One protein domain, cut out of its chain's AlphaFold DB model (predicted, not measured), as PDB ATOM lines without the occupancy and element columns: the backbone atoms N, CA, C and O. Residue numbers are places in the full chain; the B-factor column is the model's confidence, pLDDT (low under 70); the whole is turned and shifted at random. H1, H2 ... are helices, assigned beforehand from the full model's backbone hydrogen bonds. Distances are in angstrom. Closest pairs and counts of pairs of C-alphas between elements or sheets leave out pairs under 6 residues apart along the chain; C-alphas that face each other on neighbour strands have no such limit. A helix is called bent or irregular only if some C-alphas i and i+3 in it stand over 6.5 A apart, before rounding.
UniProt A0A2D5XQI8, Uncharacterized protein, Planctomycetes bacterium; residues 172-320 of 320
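This is residues 172 to 320 of the 320 residues of an uncharacterized protein of Planctomycetes bacterium (UniProt A0A2D5XQI8). Five helices, H2, H3, H4, H6 and H7, make an up-and-down bundle, each running against the one before it in the chain; H7 packs on its H2 and H6 side, H5 is steeply tilted to H4 on another side, and the short H1 is set off from the bundle, near the beginning of H4. The bundle is not evenly formed: H4 meets H6 through residues 241 to 245 alone, and H2 and H4 are kinked. The printed part has 149 residues with seven named helices, H1 to H7 in chain order, and no named strand; the class is all helix. It is compact, with a radius of gyration of the C-alphas of 15.5 A and spans of 46 by 37 by 23 A.

Residues 172 to 183 hold no named element. H1 is residues 184 to 191, beginning at C-alpha 184 (33.201, -41.266, -15.406). H2, residues 199 to 219, is 29.9 A long, and H3 is residues 225 to 235. H4, residues 241 to 263, is the longest helix, 32.3 A from C-alpha 241 (37.731, -23.261, -22.313) to C-alpha 263. H5 is residues 278 to 289. H6, residues 292 to 306, is 21.1 A long, and H7, residues 308 to 318, ends at C-alpha 318 (54.553, -14.196, -32.625). H2 and H4 are only just irregular: C-alphas 211 and 214 are 6.9 A apart, and C-alphas 255 and 258 are 6.7 A apart. H2 has a kink of 33 degrees near residue 212, H4 one of 34 degrees near residue 256.

H2 and H3 form a helical hairpin and touch at a steep tilt of 42 degrees; their closest C-alphas, of Pro 214 and Gly 225, are 3.7 A apart. H3 and H4, also a hairpin, touch at Thr 235 and Ala 244, 5.3 A between C-alphas. H2 and H6 touch and run opposite ways at 1 degree, a shallow tilt, with the C-alphas of Gln 201 and Leu 305 closest at 6.5 A. H7 forms a hairpin with H6, closest C-alphas Met 304 and His 311 at 5.7 A, and touches residues 200 to 208 of H2 alone. H5 touches H4 with residues 280 to 284 alone, at a steep tilt of 55 degrees; the C-alphas of Arg 257 and Ile 280 are closest, 6.0 A apart. H1 is close to but not clearly touching H4, with the C-alphas of Leu 189 and Val 243 closest at 7.4 A. H2 and H4 are apart. Every O i to N i+4 pair is within hydrogen-bond range in H1, H3, H5, H6 and H7; 15 of 17 are in H2 and 17 of 19 in H4.

The C-alphas farthest apart, of Lys 267 and Gly 310, are 47.1 A apart. The printed part has no cut and ends at Lys 320, the chain's last residue. The link from H4 to H5, 14 residues, is long. The mean pLDDT of the printed part is 75.4; 49 residues are under 70, among them 172 to 195 and 268 to 282.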
ATOM      1  N   GLY A 172      41.335 -27.929  -9.474       36.94
ATOM      2  CA  GLY A 172      41.824 -28.676  -8.318       36.94
ATOM      3  C   GLY A 172      40.980 -29.914  -7.997       36.94
ATOM      4  O   GLY A 172      41.532 -31.007  -7.882       36.94
ATOM      5  N   ALA A 173      39.651 -29.801  -7.945       39.75
ATOM      6  CA  ALA A 173      38.764 -30.954  -7.733       39.75
ATOM      7  C   ALA A 173      38.734 -31.925  -8.933       39.75
ATOM      8  O   ALA A 173      38.692 -33.147  -8.763       39.75
ATOM      9  N   PHE A 174      38.804 -31.403 -10.161       41.50
ATOM     10  CA  PHE A 174      38.856 -32.197 -11.394       41.50
ATOM     11  C   PHE A 174      40.221 -32.882 -11.584       41.50
ATOM     12  O   PHE A 174      40.336 -33.917 -12.245       41.50
ATOM     13  N   HIS A 175      41.261 -32.338 -10.948       44.47
ATOM     14  CA  HIS A 175      42.618 -32.862 -10.948       44.47
ATOM     15  C   HIS A 175      42.801 -34.160 -10.152       44.47
ATOM     16  O   HIS A 175      43.846 -34.790 -10.294       44.47
ATOM     17  N   LEU A 176      41.845 -34.633  -9.359       43.94
ATOM     18  CA  LEU A 176      42.102 -35.756  -8.444       43.94
ATOM     19  C   LEU A 176      41.719 -37.145  -8.986       43.94
ATOM     20  O   LEU A 176      41.711 -38.112  -8.230       43.94
ATOM     21  N   ARG A 177      41.417 -37.295 -10.286       48.81
ATOM     22  CA  ARG A 177      40.883 -38.563 -10.823       48.81
ATOM     23  C   ARG A 177      41.705 -39.167 -11.958       48.81
ATOM     24  O   ARG A 177      42.101 -38.501 -12.913       48.81
ATOM     25  N   CYS A 178      41.937 -40.471 -11.836       52.88
ATOM     26  CA  CYS A 178      42.663 -41.301 -12.787       52.88
ATOM     27  C   CYS A 178      41.833 -41.533 -14.048       52.88
ATOM     28  O   CYS A 178      40.911 -42.343 -14.024       52.88
ATOM     29  N   VAL A 179      42.162 -40.907 -15.174       52.56
ATOM     30  CA  VAL A 179      41.326 -41.015 -16.390       52.56
ATOM     31  C   VAL A 179      41.321 -42.420 -16.997       52.56
ATOM     32  O   VAL A 179      40.457 -42.798 -17.790       52.56
ATOM     33  N   ARG A 180      42.283 -43.235 -16.581       52.00
ATOM     34  CA  ARG A 180      42.405 -44.629 -16.978       52.00
ATOM     35  C   ARG A 180      41.482 -45.584 -16.207       52.00
ATOM     36  O   ARG A 180      41.041 -46.572 -16.790       52.00
ATOM     37  N   HIS A 181      41.216 -45.310 -14.929       48.72
ATOM     38  CA  HIS A 181      40.415 -46.178 -14.049       48.72
ATOM     39  C   HIS A 181      39.017 -45.611 -13.802       48.72
ATOM     40  O   HIS A 181      38.061 -46.370 -13.693       48.72
ATOM     41  N   ASP A 182      38.887 -44.287 -13.819       50.72
ATOM     42  CA  ASP A 182      37.622 -43.588 -13.715       50.72
ATOM     43  C   ASP A 182      37.224 -43.026 -15.086       50.72
ATOM     44  O   ASP A 182      37.538 -41.893 -15.465       50.72
ATOM     45  N   LYS A 183      36.513 -43.859 -15.853       48.62
ATOM     46  CA  LYS A 183      35.899 -43.444 -17.121       48.62
ATOM     47  C   LYS A 183      34.741 -42.467 -16.904       48.62
ATOM     48  O   LYS A 183      34.274 -41.921 -17.900       48.62
ATOM     49  N   SER A 184      34.275 -42.231 -15.667       47.19
ATOM     50  CA  SER A 184      33.201 -41.266 -15.406       47.19
ATOM     51  C   SER A 184      33.624 -39.849 -15.760       47.19
ATOM     52  O   SER A 184      32.781 -39.090 -16.198       47.19
ATOM     53  N   VAL A 185      34.911 -39.499 -15.683       48.66
ATOM     54  CA  VAL A 185      35.376 -38.145 -16.019       48.66
ATOM     55  C   VAL A 185      35.340 -37.891 -17.535       48.66
ATOM     56  O   VAL A 185      34.670 -36.947 -17.950       48.66
ATOM     57  N   PRO A 186      35.944 -38.731 -18.402       47.44
ATOM     58  CA  PRO A 186      35.725 -38.654 -19.848       47.44
ATOM     59  C   PRO A 186      34.259 -38.782 -20.256       47.44
ATOM     60  O   PRO A 186      33.829 -38.043 -21.129       47.44
ATOM     61  N   ARG A 187      33.485 -39.673 -19.620       48.47
ATOM     62  CA  ARG A 187      32.058 -39.868 -19.928       48.47
ATOM     63  C   ARG A 187      31.188 -38.702 -19.473       48.47
ATOM     64  O   ARG A 187      30.240 -38.366 -20.164       48.47
ATOM     65  N   ALA A 188      31.500 -38.076 -18.341       48.06
ATOM     66  CA  ALA A 188      30.833 -36.869 -17.868       48.06
ATOM     67  C   ALA A 188      31.166 -35.709 -18.797       48.06
ATOM     68  O   ALA A 188      30.256 -35.011 -19.222       48.06
ATOM     69  N   LEU A 189      32.438 -35.559 -19.188       47.81
ATOM     70  CA  LEU A 189      32.823 -34.625 -20.241       47.81
ATOM     71  C   LEU A 189      32.021 -34.915 -21.518       47.81
ATOM     72  O   LEU A 189      31.382 -34.005 -22.010       47.81
ATOM     73  N   GLU A 190      31.956 -36.154 -22.012       47.03
ATOM     74  CA  GLU A 190      31.147 -36.535 -23.187       47.03
ATOM     75  C   GLU A 190      29.639 -36.255 -23.009       47.03
ATOM     76  O   GLU A 190      28.975 -35.859 -23.968       47.03
ATOM     77  N   ALA A 191      29.103 -36.403 -21.792       43.88
ATOM     78  CA  ALA A 191      27.710 -36.118 -21.439       43.88
ATOM     79  C   ALA A 191      27.397 -34.611 -21.364       43.88
ATOM     80  O   ALA A 191      26.257 -34.212 -21.614       43.88
ATOM     81  N   TYR A 192      28.398 -33.761 -21.107       48.28
ATOM     82  CA  TYR A 192      28.326 -32.300 -21.234       48.28
ATOM     83  C   TYR A 192      28.274 -31.876 -22.712       48.28
ATOM     84  O   TYR A 192      29.134 -31.118 -23.132       48.28
ATOM     85  N   ARG A 193      27.319 -32.385 -23.518       49.69
ATOM     86  CA  ARG A 193      27.050 -32.031 -24.939       49.69
ATOM     87  C   ARG A 193      28.200 -31.262 -25.607       49.69
ATOM     88  O   ARG A 193      28.053 -30.083 -25.920       49.69
ATOM     89  N   LEU A 194      29.363 -31.907 -25.738       58.88
ATOM     90  CA  LEU A 194      30.596 -31.199 -26.071       58.88
ATOM     91  C   LEU A 194      30.501 -30.702 -27.499       58.88
ATOM     92  O   LEU A 194      30.732 -31.453 -28.449       58.88
ATOM     93  N   THR A 195      30.170 -29.430 -27.654       63.56
ATOM     94  CA  THR A 195      30.225 -28.792 -28.952       63.56
ATOM     95  C   THR A 195      31.691 -28.614 -29.317       63.56
ATOM     96  O   THR A 195      32.519 -28.050 -28.588       63.56
ATOM     97  N   ARG A 196      32.044 -29.243 -30.435       78.38
ATOM     98  CA  ARG A 196      33.340 -29.062 -31.068       78.38
ATOM     99  C   ARG A 196      33.331 -27.713 -31.755       78.38
ATOM    100  O   ARG A 196      32.348 -27.363 -32.397       78.38
ATOM    101  N   VAL A 197      34.462 -27.030 -31.671       81.38
ATOM    102  CA  VAL A 197      34.667 -25.762 -32.368       81.38
ATOM    103  C   VAL A 197      34.463 -25.915 -33.876       81.38
ATOM    104  O   VAL A 197      34.705 -26.982 -34.455       81.38
ATOM    105  N   ASP A 198      34.069 -24.828 -34.535       86.69
ATOM    106  CA  ASP A 198      33.839 -24.832 -35.975       86.69
ATOM    107  C   ASP A 198      35.139 -25.066 -36.785       86.69
ATOM    108  O   ASP A 198      36.261 -25.055 -36.271       86.69
ATOM    109  N   LYS A 199      35.024 -25.252 -38.109       86.56
ATOM    110  CA  LYS A 199      36.197 -25.496 -38.979       86.56
ATOM    111  C   LYS A 199      37.237 -24.361 -38.945       86.56
ATOM    112  O   LYS A 199      38.426 -24.629 -39.148       86.56
ATOM    113  N   LYS A 200      36.821 -23.105 -38.743       83.94
ATOM    114  CA  LYS A 200      37.715 -21.932 -38.731       83.94
ATOM    115  C   LYS A 200      38.488 -21.878 -37.414       83.94
ATOM    116  O   LYS A 200      39.716 -21.782 -37.443       83.94
ATOM    117  N   GLN A 201      37.794 -22.035 -36.293       87.12
ATOM    118  CA  GLN A 201      38.353 -22.166 -34.952       87.12
ATOM    119  C   GLN A 201      39.260 -23.395 -34.849       87.12
ATOM    120  O   GLN A 201      40.372 -23.278 -34.351       87.12
ATOM    121  N   ALA A 202      38.882 -24.543 -35.420       89.31
ATOM    122  CA  ALA A 202      39.700 -25.759 -35.407       89.31
ATOM    123  C   ALA A 202      41.076 -25.558 -36.066       89.31
ATOM    124  O   ALA A 202      42.089 -26.089 -35.607       89.31
ATOM    125  N   LYS A 203      41.160 -24.768 -37.146       91.94
ATOM    126  CA  LYS A 203      42.455 -24.380 -37.736       91.94
ATOM    127  C   LYS A 203      43.278 -23.526 -36.766       91.94
ATOM    128  O   LYS A 203      44.493 -23.699 -36.698       91.94
ATOM    129  N   GLY A 204      42.613 -22.649 -36.021       91.56
ATOM    130  CA  GLY A 204      43.205 -21.848 -34.960       91.56
ATOM    131  C   GLY A 204      43.745 -22.669 -33.794       91.56
ATOM    132  O   GLY A 204      44.914 -22.538 -33.435       91.56
ATOM    133  N   MET A 205      42.943 -23.598 -33.280       94.00
ATOM    134  CA  MET A 205      43.331 -24.497 -32.189       94.00
ATOM    135  C   MET A 205      44.532 -25.367 -32.563       94.00
ATOM    136  O   MET A 205      45.429 -25.573 -31.749       94.00
ATOM    137  N   ARG A 206      44.627 -25.797 -33.828       94.00
ATOM    138  CA  ARG A 206      45.818 -26.485 -34.355       94.00
ATOM    139  C   ARG A 206      47.075 -25.623 -34.329       94.00
ATOM    140  O   ARG A 206      48.161 -26.133 -34.067       94.00
ATOM    141  N   ALA A 207      46.954 -24.331 -34.621       92.94
ATOM    142  CA  ALA A 207      48.087 -23.414 -34.554       92.94
ATOM    143  C   ALA A 207      48.531 -23.183 -33.102       92.94
ATOM    144  O   ALA A 207      49.728 -23.237 -32.827       92.94
ATOM    145  N   LEU A 208      47.579 -23.018 -32.177       93.69
ATOM    146  CA  LEU A 208      47.863 -22.926 -30.742       93.69
ATOM    147  C   LEU A 208      48.554 -24.183 -30.217       93.69
ATOM    148  O   LEU A 208      49.576 -24.088 -29.546       93.69
ATOM    149  N   ALA A 209      48.061 -25.363 -30.585       94.38
ATOM    150  CA  ALA A 209      48.663 -26.627 -30.186       94.38
ATOM    151  C   ALA A 209      50.124 -26.763 -30.652       94.38
ATOM    152  O   ALA A 209      50.974 -27.236 -29.900       94.38
ATOM    153  N   LYS A 210      50.434 -26.307 -31.872       94.25
ATOM    154  CA  LYS A 210      51.805 -26.289 -32.407       94.25
ATOM    155  C   LYS A 210      52.713 -25.284 -31.703       94.25
ATOM    156  O   LYS A 210      53.893 -25.572 -31.550       94.25
ATOM    157  N   LEU A 211      52.172 -24.138 -31.289       92.44
ATOM    158  CA  LEU A 211      52.910 -23.115 -30.548       92.44
ATOM    159  C   LEU A 211      53.240 -23.593 -29.126       92.44
ATOM    160  O   LEU A 211      54.400 -23.617 -28.726       92.44
ATOM    161  N   TYR A 212      52.217 -24.008 -28.378       93.00
ATOM    162  CA  TYR A 212      52.340 -24.325 -26.956       93.00
ATOM    163  C   TYR A 212      52.855 -25.741 -26.684       93.00
ATOM    164  O   TYR A 212      53.471 -25.970 -25.648       93.00
ATOM    165  N   GLY A 213      52.649 -26.697 -27.596       93.44
ATOM    166  CA  GLY A 213      53.045 -28.097 -27.405       93.44
ATOM    167  C   GLY A 213      54.534 -28.285 -27.074       93.44
ATOM    168  O   GLY A 213      54.839 -28.886 -26.043       93.44
ATOM    169  N   PRO A 214      55.474 -27.761 -27.884       93.38
ATOM    170  CA  PRO A 214      56.906 -27.843 -27.594       93.38
ATOM    171  C   PRO A 214      57.313 -27.126 -26.305       93.38
ATOM    172  O   PRO A 214      58.137 -27.646 -25.558       93.38
ATOM    173  N   GLN A 215      56.709 -25.971 -26.019       92.31
ATOM    174  CA  GLN A 215      57.030 -25.177 -24.832       92.31
ATOM    175  C   GLN A 215      56.557 -25.877 -23.548       92.31
ATOM    176  O   GLN A 215      57.300 -25.956 -22.575       92.31
ATOM    177  N   LEU A 216      55.356 -26.471 -23.571       90.19
ATOM    178  CA  LEU A 216      54.847 -27.321 -22.489       90.19
ATOM    179  C   LEU A 216      55.704 -28.567 -22.298       90.19
ATOM    180  O   LEU A 216      55.983 -28.943 -21.163       90.19
ATOM    181  N   ALA A 217      56.121 -29.207 -23.393       91.69
ATOM    182  CA  ALA A 217      57.004 -30.362 -23.321       91.69
ATOM    183  C   ALA A 217      58.314 -29.987 -22.622       91.69
ATOM    184  O   ALA A 217      58.693 -30.660 -21.671       91.69
ATOM    185  N   GLN A 218      58.947 -28.883 -23.029       91.19
ATOM    186  CA  GLN A 218      60.176 -28.391 -22.412       91.19
ATOM    187  C   GLN A 218      59.984 -28.052 -20.929       91.19
ATOM    188  O   GLN A 218      60.784 -28.493 -20.108       91.19
ATOM    189  N   ALA A 219      58.916 -27.327 -20.580       87.81
ATOM    190  CA  ALA A 219      58.605 -26.973 -19.194       87.81
ATOM    191  C   ALA A 219      58.419 -28.216 -18.309       87.81
ATOM    192  O   ALA A 219      58.842 -28.234 -17.160       87.81
ATOM    193  N   LEU A 220      57.841 -29.283 -18.865       87.06
ATOM    194  CA  LEU A 220      57.601 -30.552 -18.178       87.06
ATOM    195  C   LEU A 220      58.752 -31.566 -18.339       87.06
ATOM    196  O   LEU A 220      58.548 -32.759 -18.120       87.06
ATOM    197  N   GLY A 221      59.944 -31.127 -18.758       88.31
ATOM    198  CA  GLY A 221      61.138 -31.982 -18.858       88.31
ATOM    199  C   GLY A 221      61.124 -32.988 -20.019       88.31
ATOM    200  O   GLY A 221      61.926 -33.918 -20.068       88.31
ATOM    201  N   SER A 222      60.226 -32.824 -20.990       88.88
ATOM    202  CA  SER A 222      60.067 -33.713 -22.141       88.88
ATOM    203  C   SER A 222      60.677 -33.148 -23.422       88.88
ATOM    204  O   SER A 222      60.420 -32.016 -23.820       88.88
ATOM    205  N   ARG A 223      61.380 -33.996 -24.180       87.50
ATOM    206  CA  ARG A 223      61.811 -33.682 -25.559       87.50
ATOM    207  C   ARG A 223      60.727 -33.961 -26.609       87.50
ATOM    208  O   ARG A 223      60.944 -33.756 -27.801       87.50
ATOM    209  N   ARG A 224      59.550 -34.451 -26.203       87.62
ATOM    210  CA  ARG A 224      58.496 -34.931 -27.114       87.62
ATOM    211  C   ARG A 224      57.508 -33.837 -27.530       87.62
ATOM    212  O   ARG A 224      56.298 -34.054 -27.510       87.62
ATOM    213  N   GLY A 225      58.003 -32.676 -27.958       89.75
ATOM    214  CA  GLY A 225      57.166 -31.513 -28.300       89.75
ATOM    215  C   GLY A 225      56.038 -31.802 -29.300       89.75
ATOM    216  O   GLY A 225      54.915 -31.328 -29.129       89.75
ATOM    217  N   LEU A 226      56.293 -32.651 -30.302       91.25
ATOM    218  CA  LEU A 226      55.284 -33.076 -31.282       91.25
ATOM    219  C   LEU A 226      54.156 -33.917 -30.665       91.25
ATOM    220  O   LEU A 226      53.007 -33.818 -31.095       91.25
ATOM    221  N   GLU A 227      54.467 -34.758 -29.679       91.31
ATOM    222  CA  GLU A 227      53.471 -35.595 -29.004       91.31
ATOM    223  C   GLU A 227      52.561 -34.735 -28.119       91.31
ATOM    224  O   GLU A 227      51.341 -34.897 -28.150       91.31
ATOM    225  N   PHE A 228      53.138 -33.747 -27.430       92.56
ATOM    226  CA  PHE A 228      52.392 -32.733 -26.681       92.56
ATOM    227  C   PHE A 228      51.476 -31.922 -27.598       92.56
ATOM    228  O   PHE A 228      50.284 -31.816 -27.319       92.56
ATOM    229  N   ALA A 229      51.986 -31.426 -28.732       93.56
ATOM    230  CA  ALA A 229      51.178 -30.688 -29.702       93.56
ATOM    231  C   ALA A 229      49.972 -31.509 -30.195       93.56
ATOM    232  O   ALA A 229      48.854 -31.002 -30.224       93.56
ATOM    233  N   LYS A 230      50.156 -32.799 -30.504       91.75
ATOM    234  CA  LYS A 230      49.046 -33.688 -30.898       91.75
ATOM    235  C   LYS A 230      47.997 -33.844 -29.793       91.75
ATOM    236  O   LYS A 230      46.799 -33.842 -30.078       91.75
ATOM    237  N   GLN A 231      48.420 -33.977 -28.533       89.44
ATOM    238  CA  GLN A 231      47.474 -34.072 -27.418       89.44
ATOM    239  C   GLN A 231      46.723 -32.756 -27.190       89.44
ATOM    240  O   GLN A 231      45.503 -32.780 -27.001       89.44
ATOM    241  N   LEU A 232      47.414 -31.614 -27.272       90.56
ATOM    242  CA  LEU A 232      46.785 -30.297 -27.204       90.56
ATOM    243  C   LEU A 232      45.752 -30.129 -28.318       90.56
ATOM    244  O   LEU A 232      44.607 -29.813 -28.035       90.56
ATOM    245  N   GLU A 233      46.097 -30.433 -29.568       91.56
ATOM    246  CA  GLU A 233      45.166 -30.343 -30.700       91.56
ATOM    247  C   GLU A 233      43.872 -31.134 -30.453       91.56
ATOM    248  O   GLU A 233      42.777 -30.635 -30.712       91.56
ATOM    249  N   SER A 234      43.980 -32.339 -29.886       83.88
ATOM    250  CA  SER A 234      42.808 -33.174 -29.592       83.88
ATOM    251  C   SER A 234      41.896 -32.613 -28.487       83.88
ATOM    252  O   SER A 234      40.700 -32.928 -28.460       83.88
ATOM    253  N   THR A 235      42.449 -31.785 -27.593       82.88
ATOM    254  CA  THR A 235      41.787 -31.280 -26.376       82.88
ATOM    255  C   THR A 235      41.349 -29.822 -26.478       82.88
ATOM    256  O   THR A 235      40.311 -29.479 -25.936       82.88
ATOM    257  N   LEU A 236      42.043 -28.986 -27.249       86.56
ATOM    258  CA  LEU A 236      41.650 -27.596 -27.521       86.56
ATOM    259  C   LEU A 236      40.460 -27.484 -28.485       86.56
ATOM    260  O   LEU A 236      39.944 -26.402 -28.722       86.56
ATOM    261  N   GLY A 237      40.011 -28.590 -29.077       83.31
ATOM    262  CA  GLY A 237      38.890 -28.594 -30.016       83.31
ATOM    263  C   GLY A 237      37.503 -28.415 -29.383       83.31
ATOM    264  O   GLY A 237      36.524 -28.695 -30.072       83.31
ATOM    265  N   TYR A 238      37.400 -28.037 -28.109       76.62
ATOM    266  CA  TYR A 238      36.127 -27.836 -27.408       76.62
ATOM    267  C   TYR A 238      35.786 -26.348 -27.308       76.62
ATOM    268  O   TYR A 238      36.655 -25.525 -27.036       76.62
ATOM    269  N   GLU A 239      34.512 -25.999 -27.493       74.88
ATOM    270  CA  GLU A 239      34.053 -24.604 -27.414       74.88
ATOM    271  C   GLU A 239      34.132 -24.023 -25.998       74.88
ATOM    272  O   GLU A 239      34.221 -22.811 -25.818       74.88
ATOM    273  N   ASN A 240      34.142 -24.877 -24.973       76.81
ATOM    274  CA  ASN A 240      34.312 -24.446 -23.596       76.81
ATOM    275  C   ASN A 240      35.787 -24.498 -23.176       76.81
ATOM    276  O   ASN A 240      36.413 -25.559 -23.181       76.81
ATOM    277  N   THR A 241      36.325 -23.356 -22.740       74.50
ATOM    278  CA  THR A 241      37.731 -23.261 -22.313       74.50
ATOM    279  C   THR A 241      38.022 -24.109 -21.079       74.50
ATOM    280  O   THR A 241      39.033 -24.798 -21.056       74.50
ATOM    281  N   GLY A 242      37.148 -24.109 -20.070       65.94
ATOM    282  CA  GLY A 242      37.345 -24.925 -18.869       65.94
ATOM    283  C   GLY A 242      37.448 -26.410 -19.212       65.94
ATOM    284  O   GLY A 242      38.373 -27.089 -18.770       65.94
ATOM    285  N   VAL A 243      36.554 -26.895 -20.077       68.81
ATOM    286  CA  VAL A 243      36.565 -28.284 -20.557       68.81
ATOM    287  C   VAL A 243      37.821 -28.590 -21.373       68.81
ATOM    288  O   VAL A 243      38.463 -29.615 -21.134       68.81
ATOM    289  N   ALA A 244      38.205 -27.707 -22.298       70.62
ATOM    290  CA  ALA A 244      39.432 -27.854 -23.074       70.62
ATOM    291  C   ALA A 244      40.658 -27.990 -22.166       70.62
ATOM    292  O   ALA A 244      41.423 -28.942 -22.303       70.62
ATOM    293  N   MET A 245      40.792 -27.097 -21.184       77.38
ATOM    294  CA  MET A 245      41.903 -27.093 -20.235       77.38
ATOM    295  C   MET A 245      41.913 -28.336 -19.346       77.38
ATOM    296  O   MET A 245      42.956 -28.971 -19.198       77.38
ATOM    297  N   ALA A 246      40.760 -28.739 -18.810       70.81
ATOM    298  CA  ALA A 246      40.636 -29.962 -18.021       70.81
ATOM    299  C   ALA A 246      41.045 -31.201 -18.834       70.81
ATOM    300  O   ALA A 246      41.825 -32.035 -18.369       70.81
ATOM    301  N   ALA A 247      40.587 -31.294 -20.086       71.75
ATOM    302  CA  ALA A 247      40.974 -32.367 -20.991       71.75
ATOM    303  C   ALA A 247      42.479 -32.327 -21.314       71.75
ATOM    304  O   ALA A 247      43.124 -33.377 -21.347       71.75
ATOM    305  N   THR A 248      43.060 -31.142 -21.517       77.25
ATOM    306  CA  THR A 248      44.503 -30.977 -21.732       77.25
ATOM    307  C   THR A 248      45.301 -31.472 -20.525       77.25
ATOM    308  O   THR A 248      46.202 -32.288 -20.703       77.25
ATOM    309  N   LEU A 249      44.944 -31.074 -19.300       75.69
ATOM    310  CA  LEU A 249      45.635 -31.478 -18.064       75.69
ATOM    311  C   LEU A 249      45.686 -32.996 -17.893       75.69
ATOM    312  O   LEU A 249      46.740 -33.571 -17.613       75.69
ATOM    313  N   VAL A 250      44.563 -33.660 -18.160       72.44
ATOM    314  CA  VAL A 250      44.467 -35.121 -18.205       72.44
ATOM    315  C   VAL A 250      45.487 -35.722 -19.175       72.44
ATOM    316  O   VAL A 250      46.203 -36.664 -18.830       72.44
ATOM    317  N   LYS A 251      45.580 -35.192 -20.400       78.31
ATOM    318  CA  LYS A 251      46.525 -35.716 -21.396       78.31
ATOM    319  C   LYS A 251      47.977 -35.442 -21.014       78.31
ATOM    320  O   LYS A 251      48.816 -36.311 -21.239       78.31
ATOM    321  N   LEU A 252      48.269 -34.283 -20.427       79.25
ATOM    322  CA  LEU A 252      49.619 -33.927 -19.991       79.25
ATOM    323  C   LEU A 252      50.130 -34.896 -18.922       79.25
ATOM    324  O   LEU A 252      51.235 -35.409 -19.058       79.25
ATOM    325  N   ARG A 253      49.310 -35.256 -17.929       77.19
ATOM    326  CA  ARG A 253      49.688 -36.243 -16.895       77.19
ATOM    327  C   ARG A 253      50.089 -37.584 -17.482       77.19
ATOM    328  O   ARG A 253      51.110 -38.155 -17.102       77.19
ATOM    329  N   ARG A 254      49.327 -38.060 -18.469       79.06
ATOM    330  CA  ARG A 254      49.646 -39.294 -19.190       79.06
ATOM    331  C   ARG A 254      51.000 -39.215 -19.906       79.06
ATOM    332  O   ARG A 254      51.690 -40.229 -19.973       79.06
ATOM    333  N   LEU A 255      51.366 -38.052 -20.446       83.81
ATOM    334  CA  LEU A 255      52.655 -37.841 -21.113       83.81
ATOM    335  C   LEU A 255      53.819 -37.683 -20.126       83.81
ATOM    336  O   LEU A 255      54.926 -38.122 -20.426       83.81
ATOM    337  N   VAL A 256      53.568 -37.081 -18.963       83.12
ATOM    338  CA  VAL A 256      54.581 -36.808 -17.931       83.12
ATOM    339  C   VAL A 256      54.912 -38.048 -17.108       83.12
ATOM    340  O   VAL A 256      56.077 -38.277 -16.793       83.12
ATOM    341  N   ARG A 257      53.927 -38.902 -16.815       82.56
ATOM    342  CA  ARG A 257      54.113 -40.139 -16.038       82.56
ATOM    343  C   ARG A 257      55.339 -40.977 -16.442       82.56
ATOM    344  O   ARG A 257      56.150 -41.261 -15.566       82.56
ATOM    345  N   PRO A 258      55.505 -41.403 -17.713       82.88
ATOM    346  CA  PRO A 258      56.645 -42.240 -18.085       82.88
ATOM    347  C   PRO A 258      57.997 -41.527 -17.929       82.88
ATOM    348  O   PRO A 258      59.019 -42.201 -17.846       82.88
ATOM    349  N   LEU A 259      58.019 -40.188 -17.907       83.88
ATOM    350  CA  LEU A 259      59.232 -39.403 -17.663       83.88
ATOM    351  C   LEU A 259      59.591 -39.449 -16.179       83.88
ATOM    352  O   LEU A 259      60.675 -39.908 -15.838       83.88
ATOM    353  N   LEU A 260      58.639 -39.092 -15.313       80.62
ATOM    354  CA  LEU A 260      58.825 -39.108 -13.860       80.62
ATOM    355  C   LEU A 260      59.214 -40.488 -13.343       80.62
ATOM    356  O   LEU A 260      60.126 -40.618 -12.545       80.62
ATOM    357  N   TYR A 261      58.572 -41.548 -13.822       82.12
ATOM    358  CA  TYR A 261      58.921 -42.889 -13.349       82.12
ATOM    359  C   TYR A 261      60.318 -43.312 -13.770       82.12
ATOM    360  O   TYR A 261      60.989 -44.029 -13.036       82.12
ATOM    361  N   LYS A 262      60.776 -42.849 -14.933       84.94
ATOM    362  CA  LYS A 262      62.156 -43.067 -15.349       84.94
ATOM    363  C   LYS A 262      63.133 -42.291 -14.459       84.94
ATOM    364  O   LYS A 262      64.180 -42.843 -14.141       84.94
ATOM    365  N   GLU A 263      62.800 -41.056 -14.079       85.12
ATOM    366  CA  GLU A 263      63.588 -40.226 -13.149       85.12
ATOM    367  C   GLU A 263      63.692 -40.884 -11.763       85.12
ATOM    368  O   GLU A 263      64.789 -41.036 -11.239       85.12
ATOM    369  N   GLU A 264      62.571 -41.369 -11.231       80.44
ATOM    370  CA  GLU A 264      62.464 -41.983  -9.899       80.44
ATOM    371  C   GLU A 264      62.908 -43.462  -9.856       80.44
ATOM    372  O   GLU A 264      62.790 -44.131  -8.831       80.44
ATOM    373  N   GLY A 265      63.363 -44.035 -10.979       79.88
ATOM    374  CA  GLY A 265      63.727 -45.457 -11.059       79.88
ATOM    375  C   GLY A 265      62.549 -46.425 -10.846       79.88
ATOM    376  O   GLY A 265      62.745 -47.613 -10.578       79.88
ATOM    377  N   ILE A 266      61.313 -45.943 -10.983       77.75
ATOM    378  CA  ILE A 266      60.083 -46.719 -10.833       77.75
ATOM    379  C   ILE A 266      59.797 -47.455 -12.146       77.75
ATOM    380  O   ILE A 266      59.791 -46.877 -13.234       77.75
ATOM    381  N   LYS A 267      59.489 -48.754 -12.073       74.50
ATOM    382  CA  LYS A 267      59.003 -49.486 -13.252       74.50
ATOM    383  C   LYS A 267      57.640 -48.932 -13.667       74.50
ATOM    384  O   LYS A 267      56.663 -49.109 -12.939       74.50
ATOM    385  N   ASP A 268      57.546 -48.332 -14.858       68.38
ATOM    386  CA  ASP A 268      56.244 -47.997 -15.439       68.38
ATOM    387  C   ASP A 268      55.501 -49.284 -15.763       68.38
ATOM    388  O   ASP A 268      55.801 -49.996 -16.722       68.38
ATOM    389  N   LYS A 269      54.520 -49.580 -14.919       68.50
ATOM    390  CA  LYS A 269      53.539 -50.623 -15.141       68.50
ATOM    391  C   LYS A 269      52.216 -49.942 -15.434       68.50
ATOM    392  O   LYS A 269      51.434 -49.688 -14.518       68.50
ATOM    393  N   PRO A 270      51.900 -49.674 -16.711       61.16
ATOM    394  CA  PRO A 270      50.760 -48.847 -17.046       61.16
ATOM    395  C   PRO A 270      49.460 -49.369 -16.431       61.16
ATOM    396  O   PRO A 270      48.631 -48.561 -16.043       61.16
ATOM    397  N   ARG A 271      49.302 -50.699 -16.342       57.41
ATOM    398  CA  ARG A 271      48.122 -51.407 -15.812       57.41
ATOM    399  C   ARG A 271      47.966 -51.380 -14.299       57.41
ATOM    400  O   ARG A 271      46.855 -51.602 -13.843       57.41
ATOM    401  N   GLU A 272      49.029 -51.090 -13.570       51.59
ATOM    402  CA  GLU A 272      49.029 -51.089 -12.107       51.59
ATOM    403  C   GLU A 272      49.099 -49.663 -11.556       51.59
ATOM    404  O   GLU A 272      48.604 -49.403 -10.464       51.59
ATOM    405  N   VAL A 273      49.674 -48.725 -12.320       53.97
ATOM    406  CA  VAL A 273      49.998 -47.395 -11.808       53.97
ATOM    407  C   VAL A 273      49.251 -46.278 -12.534       53.97
ATOM    408  O   VAL A 273      49.244 -46.156 -13.765       53.97
ATOM    409  N   CYS A 274      48.587 -45.465 -11.719       61.34
ATOM    410  CA  CYS A 274      47.652 -44.435 -12.125       61.34
ATOM    411  C   CYS A 274      48.345 -43.107 -12.489       61.34
ATOM    412  O   CYS A 274      49.273 -42.672 -11.817       61.34
ATOM    413  N   ASP A 275      47.852 -42.421 -13.523       59.38
ATOM    414  CA  ASP A 275      48.296 -41.081 -13.938       59.38
ATOM    415  C   ASP A 275      47.834 -39.943 -13.002       59.38
ATOM    416  O   ASP A 275      48.267 -38.805 -13.154       59.38
ATOM    417  N   ALA A 276      46.997 -40.258 -12.012       57.56
ATOM    418  CA  ALA A 276      46.597 -39.384 -10.908       57.56
ATOM    419  C   ALA A 276      47.385 -39.647  -9.610       57.56
ATOM    420  O   ALA A 276      46.928 -39.288  -8.529       57.56
ATOM    421  N   GLN A 277      48.557 -40.286  -9.680       62.94
ATOM    422  CA  GLN A 277      49.446 -40.314  -8.518       62.94
ATOM    423  C   GLN A 277      49.874 -38.899  -8.123       62.94
ATOM    424  O   GLN A 277      50.161 -38.074  -8.993       62.94
ATOM    425  N   ALA A 278      49.974 -38.658  -6.813       65.25
ATOM    426  CA  ALA A 278      50.278 -37.349  -6.242       65.25
ATOM    427  C   ALA A 278      51.522 -36.704  -6.872       65.25
ATOM    428  O   ALA A 278      51.438 -35.567  -7.306       65.25
ATOM    429  N   MET A 279      52.620 -37.448  -7.053       67.00
ATOM    430  CA  MET A 279      53.854 -36.930  -7.675       67.00
ATOM    431  C   MET A 279      53.675 -36.448  -9.129       67.00
ATOM    432  O   MET A 279      54.314 -35.493  -9.560       67.00
ATOM    433  N   ILE A 280      52.794 -37.093  -9.906       67.56
ATOM    434  CA  ILE A 280      52.528 -36.720 -11.306       67.56
ATOM    435  C   ILE A 280      51.651 -35.477 -11.340       67.56
ATOM    436  O   ILE A 280      51.889 -34.565 -12.133       67.56
ATOM    437  N   ILE A 281      50.626 -35.463 -10.485       67.19
ATOM    438  CA  ILE A 281      49.746 -34.312 -10.312       67.19
ATOM    439  C   ILE A 281      50.583 -33.114  -9.892       67.19
ATOM    440  O   ILE A 281      50.486 -32.085 -10.548       67.19
ATOM    441  N   ASP A 282      51.425 -33.267  -8.876       69.06
ATOM    442  CA  ASP A 282      52.274 -32.213  -8.337       69.06
ATOM    443  C   ASP A 282      53.208 -31.646  -9.409       69.06
ATOM    444  O   ASP A 282      53.123 -30.461  -9.720       69.06
ATOM    445  N   ARG A 283      53.974 -32.493 -10.118       73.38
ATOM    446  CA  ARG A 283      54.838 -32.035 -11.220       73.38
ATOM    447  C   ARG A 283      54.069 -31.216 -12.255       73.38
ATOM    448  O   ARG A 283      54.547 -30.169 -12.684       73.38
ATOM    449  N   VAL A 284      52.897 -31.686 -12.683       72.62
ATOM    450  CA  VAL A 284      52.080 -30.976 -13.677       72.62
ATOM    451  C   VAL A 284      51.507 -29.681 -13.093       72.62
ATOM    452  O   VAL A 284      51.560 -28.650 -13.754       72.62
ATOM    453  N   CYS A 285      50.982 -29.705 -11.870       68.00
ATOM    454  CA  CYS A 285      50.337 -28.551 -11.244       68.00
ATOM    455  C   CYS A 285      51.332 -27.453 -10.902       68.00
ATOM    456  O   CYS A 285      51.052 -26.304 -11.205       68.00
ATOM    457  N   THR A 286      52.486 -27.788 -10.336       70.75
ATOM    458  CA  THR A 286      53.528 -26.818  -9.985       70.75
ATOM    459  C   THR A 286      54.072 -26.156 -11.250       70.75
ATOM    460  O   THR A 286      54.033 -24.936 -11.385       70.75
ATOM    461  N   THR A 287      54.419 -26.957 -12.265       68.94
ATOM    462  CA  THR A 287      54.938 -26.442 -13.546       68.94
ATOM    463  C   THR A 287      53.932 -25.538 -14.275       68.94
ATOM    464  O   THR A 287      54.319 -24.565 -14.922       68.94
ATOM    465  N   LEU A 288      52.632 -25.845 -14.204       68.38
ATOM    466  CA  LEU A 288      51.591 -25.067 -14.887       68.38
ATOM    467  C   LEU A 288      51.034 -23.912 -14.047       68.38
ATOM    468  O   LEU A 288      50.684 -22.876 -14.605       68.38
ATOM    469  N   GLY A 289      50.942 -24.078 -12.730       59.09
ATOM    470  CA  GLY A 289      50.414 -23.091 -11.787       59.09
ATOM    471  C   GLY A 289      51.335 -21.884 -11.638       59.09
ATOM    472  O   GLY A 289      50.859 -20.749 -11.572       59.09
ATOM    473  N   GLU A 290      52.644 -22.114 -11.691       54.16
ATOM    474  CA  GLU A 290      53.668 -21.063 -11.679       54.16
ATOM    475  C   GLU A 290      53.963 -20.524 -13.093       54.16
ATOM    476  O   GLU A 290      54.510 -19.434 -13.268       54.16
ATOM    477  N   GLY A 291      53.555 -21.258 -14.131       62.88
ATOM    478  CA  GLY A 291      53.878 -20.955 -15.519       62.88
ATOM    479  C   GLY A 291      52.975 -19.897 -16.158       62.88
ATOM    480  O   GLY A 291      51.784 -20.120 -16.392       62.88
ATOM    481  N   LEU A 292      53.570 -18.788 -16.617       77.94
ATOM    482  CA  LEU A 292      52.921 -17.841 -17.549       77.94
ATOM    483  C   LEU A 292      52.407 -18.532 -18.821       77.94
ATOM    484  O   LEU A 292      51.449 -18.078 -19.445       77.94
ATOM    485  N   LEU A 293      53.020 -19.660 -19.170       81.19
ATOM    486  CA  LEU A 293      52.686 -20.476 -20.322       81.19
ATOM    487  C   LEU A 293      51.244 -21.007 -20.292       81.19
ATOM    488  O   LEU A 293      50.540 -20.946 -21.297       81.19
ATOM    489  N   TRP A 294      50.794 -21.508 -19.137       82.25
ATOM    490  CA  TRP A 294      49.443 -22.047 -18.989       82.25
ATOM    491  C   TRP A 294      48.399 -20.933 -19.062       82.25
ATOM    492  O   TRP A 294      47.423 -21.040 -19.801       82.25
ATOM    493  N   LYS A 295      48.654 -19.814 -18.375       81.06
ATOM    494  CA  LYS A 295      47.804 -18.614 -18.439       81.06
ATOM    495  C   LYS A 295      47.698 -18.074 -19.871       81.06
ATOM    496  O   LYS A 295      46.602 -17.728 -20.308       81.06
ATOM    497  N   GLY A 296      48.810 -18.060 -20.609       84.00
ATOM    498  CA  GLY A 296      48.850 -17.690 -22.024       84.00
ATOM    499  C   GLY A 296      47.994 -18.606 -22.896       84.00
ATOM    500  O   GLY A 296      47.168 -18.115 -23.660       84.00
ATOM    501  N   LEU A 297      48.115 -19.928 -22.726       86.38
ATOM    502  CA  LEU A 297      47.304 -20.904 -23.459       86.38
ATOM    503  C   LEU A 297      45.801 -20.717 -23.201       86.38
ATOM    504  O   LEU A 297      45.012 -20.744 -24.145       86.38
ATOM    505  N   VAL A 298      45.404 -20.505 -21.941       85.19
ATOM    506  CA  VAL A 298      44.004 -20.255 -21.557       85.19
ATOM    507  C   VAL A 298      43.475 -18.991 -22.242       85.19
ATOM    508  O   VAL A 298      42.410 -19.022 -22.860       85.19
ATOM    509  N   ALA A 299      44.228 -17.891 -22.163       85.75
ATOM    510  CA  ALA A 299      43.842 -16.611 -22.751       85.75
ATOM    511  C   ALA A 299      43.763 -16.680 -24.285       85.75
ATOM    512  O   ALA A 299      42.794 -16.206 -24.880       85.75
ATOM    513  N   ASP A 300      44.743 -17.315 -24.925       89.94
ATOM    514  CA  ASP A 300      44.781 -17.474 -26.376       89.94
ATOM    515  C   ASP A 300      43.664 -18.415 -26.871       89.94
ATOM    516  O   ASP A 300      43.067 -18.167 -27.918       89.94
ATOM    517  N   HIS A 301      43.299 -19.451 -26.103       89.69
ATOM    518  CA  HIS A 301      42.131 -20.286 -26.401       89.69
ATOM    519  C   HIS A 301      40.830 -19.471 -26.361       89.69
ATOM    520  O   HIS A 301      40.052 -19.500 -27.315       89.69
ATOM    521  N   GLN A 302      40.607 -18.688 -25.298       87.31
ATOM    522  CA  GLN A 302      39.438 -17.804 -25.190       87.31
ATOM    523  C   GLN A 302      39.393 -16.773 -26.325       87.31
ATOM    524  O   GLN A 302      38.335 -16.534 -26.910       87.31
ATOM    525  N   ALA A 303      40.537 -16.181 -26.667       87.56
ATOM    526  CA  ALA A 303      40.642 -15.230 -27.766       87.56
ATOM    527  C   ALA A 303      40.356 -15.888 -29.124       87.56
ATOM    528  O   ALA A 303      39.665 -15.297 -29.951       87.56
ATOM    529  N   MET A 304      40.825 -17.121 -29.335       91.44
ATOM    530  CA  MET A 304      40.565 -17.892 -30.552       91.44
ATOM    531  C   MET A 304      39.084 -18.232 -30.725       91.44
ATOM    532  O   MET A 304      38.590 -18.223 -31.849       91.44
ATOM    533  N   LEU A 305      38.370 -18.515 -29.631       85.50
ATOM    534  CA  LEU A 305      36.924 -18.743 -29.672       85.50
ATOM    535  C   LEU A 305      36.157 -17.474 -30.070       85.50
ATOM    536  O   LEU A 305      35.216 -17.567 -30.855       85.50
ATOM    537  N   ARG A 306      36.581 -16.305 -29.568       88.94
ATOM    538  CA  ARG A 306      35.935 -15.003 -29.820       88.94
ATOM    539  C   ARG A 306      36.213 -14.447 -31.218       88.94
ATOM    540  O   ARG A 306      35.285 -14.025 -31.899       88.94
ATOM    541  N   ASP A 307      37.474 -14.435 -31.646       90.81
ATOM    542  CA  ASP A 307      37.894 -13.924 -32.956       90.81
ATOM    543  C   ASP A 307      38.984 -14.818 -33.578       90.81
ATOM    544  O   ASP A 307      40.188 -14.550 -33.454       90.81
ATOM    545  N   PRO A 308      38.584 -15.873 -34.312       89.31
ATOM    546  CA  PRO A 308      39.529 -16.814 -34.897       89.31
ATOM    547  C   PRO A 308      40.452 -16.172 -35.937       89.31
ATOM    548  O   PRO A 308      41.589 -16.608 -36.112       89.31
ATOM    549  N   LYS A 309      39.975 -15.158 -36.674       88.00
ATOM    550  CA  LYS A 309      40.742 -14.540 -37.765       88.00
ATOM    551  C   LYS A 309      41.783 -13.572 -37.218       88.00
ATOM    552  O   LYS A 309      42.960 -13.706 -37.564       88.00
ATOM    553  N   GLY A 310      41.368 -12.627 -36.376       88.31
ATOM    554  CA  GLY A 310      42.281 -11.638 -35.809       88.31
ATOM    555  C   GLY A 310      43.289 -12.279 -34.866       88.31
ATOM    556  O   GLY A 310      44.481 -11.968 -34.936       88.31
ATOM    557  N   HIS A 311      42.873 -13.263 -34.061       89.94
ATOM    558  CA  HIS A 311      43.805 -13.949 -33.172       89.94
ATOM    559  C   HIS A 311      44.817 -14.822 -33.938       89.94
ATOM    560  O   HIS A 311      46.008 -14.812 -33.621       89.94
ATOM    561  N   MET A 312      44.412 -15.481 -35.031       89.19
ATOM    562  CA  MET A 312      45.352 -16.201 -35.901       89.19
ATOM    563  C   MET A 312      46.428 -15.307 -36.525       89.19
ATOM    564  O   MET A 312      47.561 -15.757 -36.707       89.19
ATOM    565  N   ALA A 313      46.104 -14.058 -36.867       88.00
ATOM    566  CA  ALA A 313      47.096 -13.104 -37.359       88.00
ATOM    567  C   ALA A 313      48.138 -12.769 -36.274       88.00
ATOM    568  O   ALA A 313      49.334 -12.758 -36.560       88.00
ATOM    569  N   ARG A 314      47.700 -12.602 -35.017       87.06
ATOM    570  CA  ARG A 314      48.586 -12.351 -33.866       87.06
ATOM    571  C   ARG A 314      49.509 -13.533 -33.566       87.06
ATOM    572  O   ARG A 314      50.701 -13.330 -33.362       87.06
ATOM    573  N   ILE A 315      48.997 -14.766 -33.608       85.94
ATOM    574  CA  ILE A 315      49.824 -15.976 -33.432       85.94
ATOM    575  C   ILE A 315      50.892 -16.072 -34.522       85.94
ATOM    576  O   ILE A 315      52.042 -16.393 -34.239       85.94
ATOM    577  N   LYS A 316      50.533 -15.783 -35.779       83.94
ATOM    578  CA  LYS A 316      51.507 -15.770 -36.879       83.94
ATOM    579  C   LYS A 316      52.586 -14.708 -36.684       83.94
ATOM    580  O   LYS A 316      53.727 -14.977 -37.029       83.94
ATOM    581  N   ALA A 317      52.236 -13.542 -36.145       83.75
ATOM    582  CA  ALA A 317      53.200 -12.490 -35.839       83.75
ATOM    583  C   ALA A 317      54.167 -12.889 -34.711       83.75
ATOM    584  O   ALA A 317      55.337 -12.559 -34.795       83.75
ATOM    585  N   ARG A 318      53.705 -13.649 -33.707       77.62
ATOM    586  CA  ARG A 318      54.553 -14.196 -32.625       77.62
ATOM    587  C   ARG A 318      55.521 -15.303 -33.071       77.62
ATOM    588  O   ARG A 318      56.449 -15.609 -32.338       77.62
ATOM    589  N   ASN A 319      55.260 -15.934 -34.217       66.44
ATOM    590  CA  ASN A 319      56.057 -17.035 -34.777       66.44
ATOM    591  C   ASN A 319      57.014 -16.591 -35.900       66.44
ATOM    592  O   ASN A 319      57.651 -17.449 -36.513       66.44
ATOM    593  N   LYS A 320      57.045 -15.296 -36.223       52.94
ATOM    594  CA  LYS A 320      58.049 -14.690 -37.102       52.94
ATOM    595  C   LYS A 320      59.181 -14.138 -36.254       52.94
ATOM    596  O   LYS A 320      60.322 -14.215 -36.749       52.94
TER     597      LYS A 320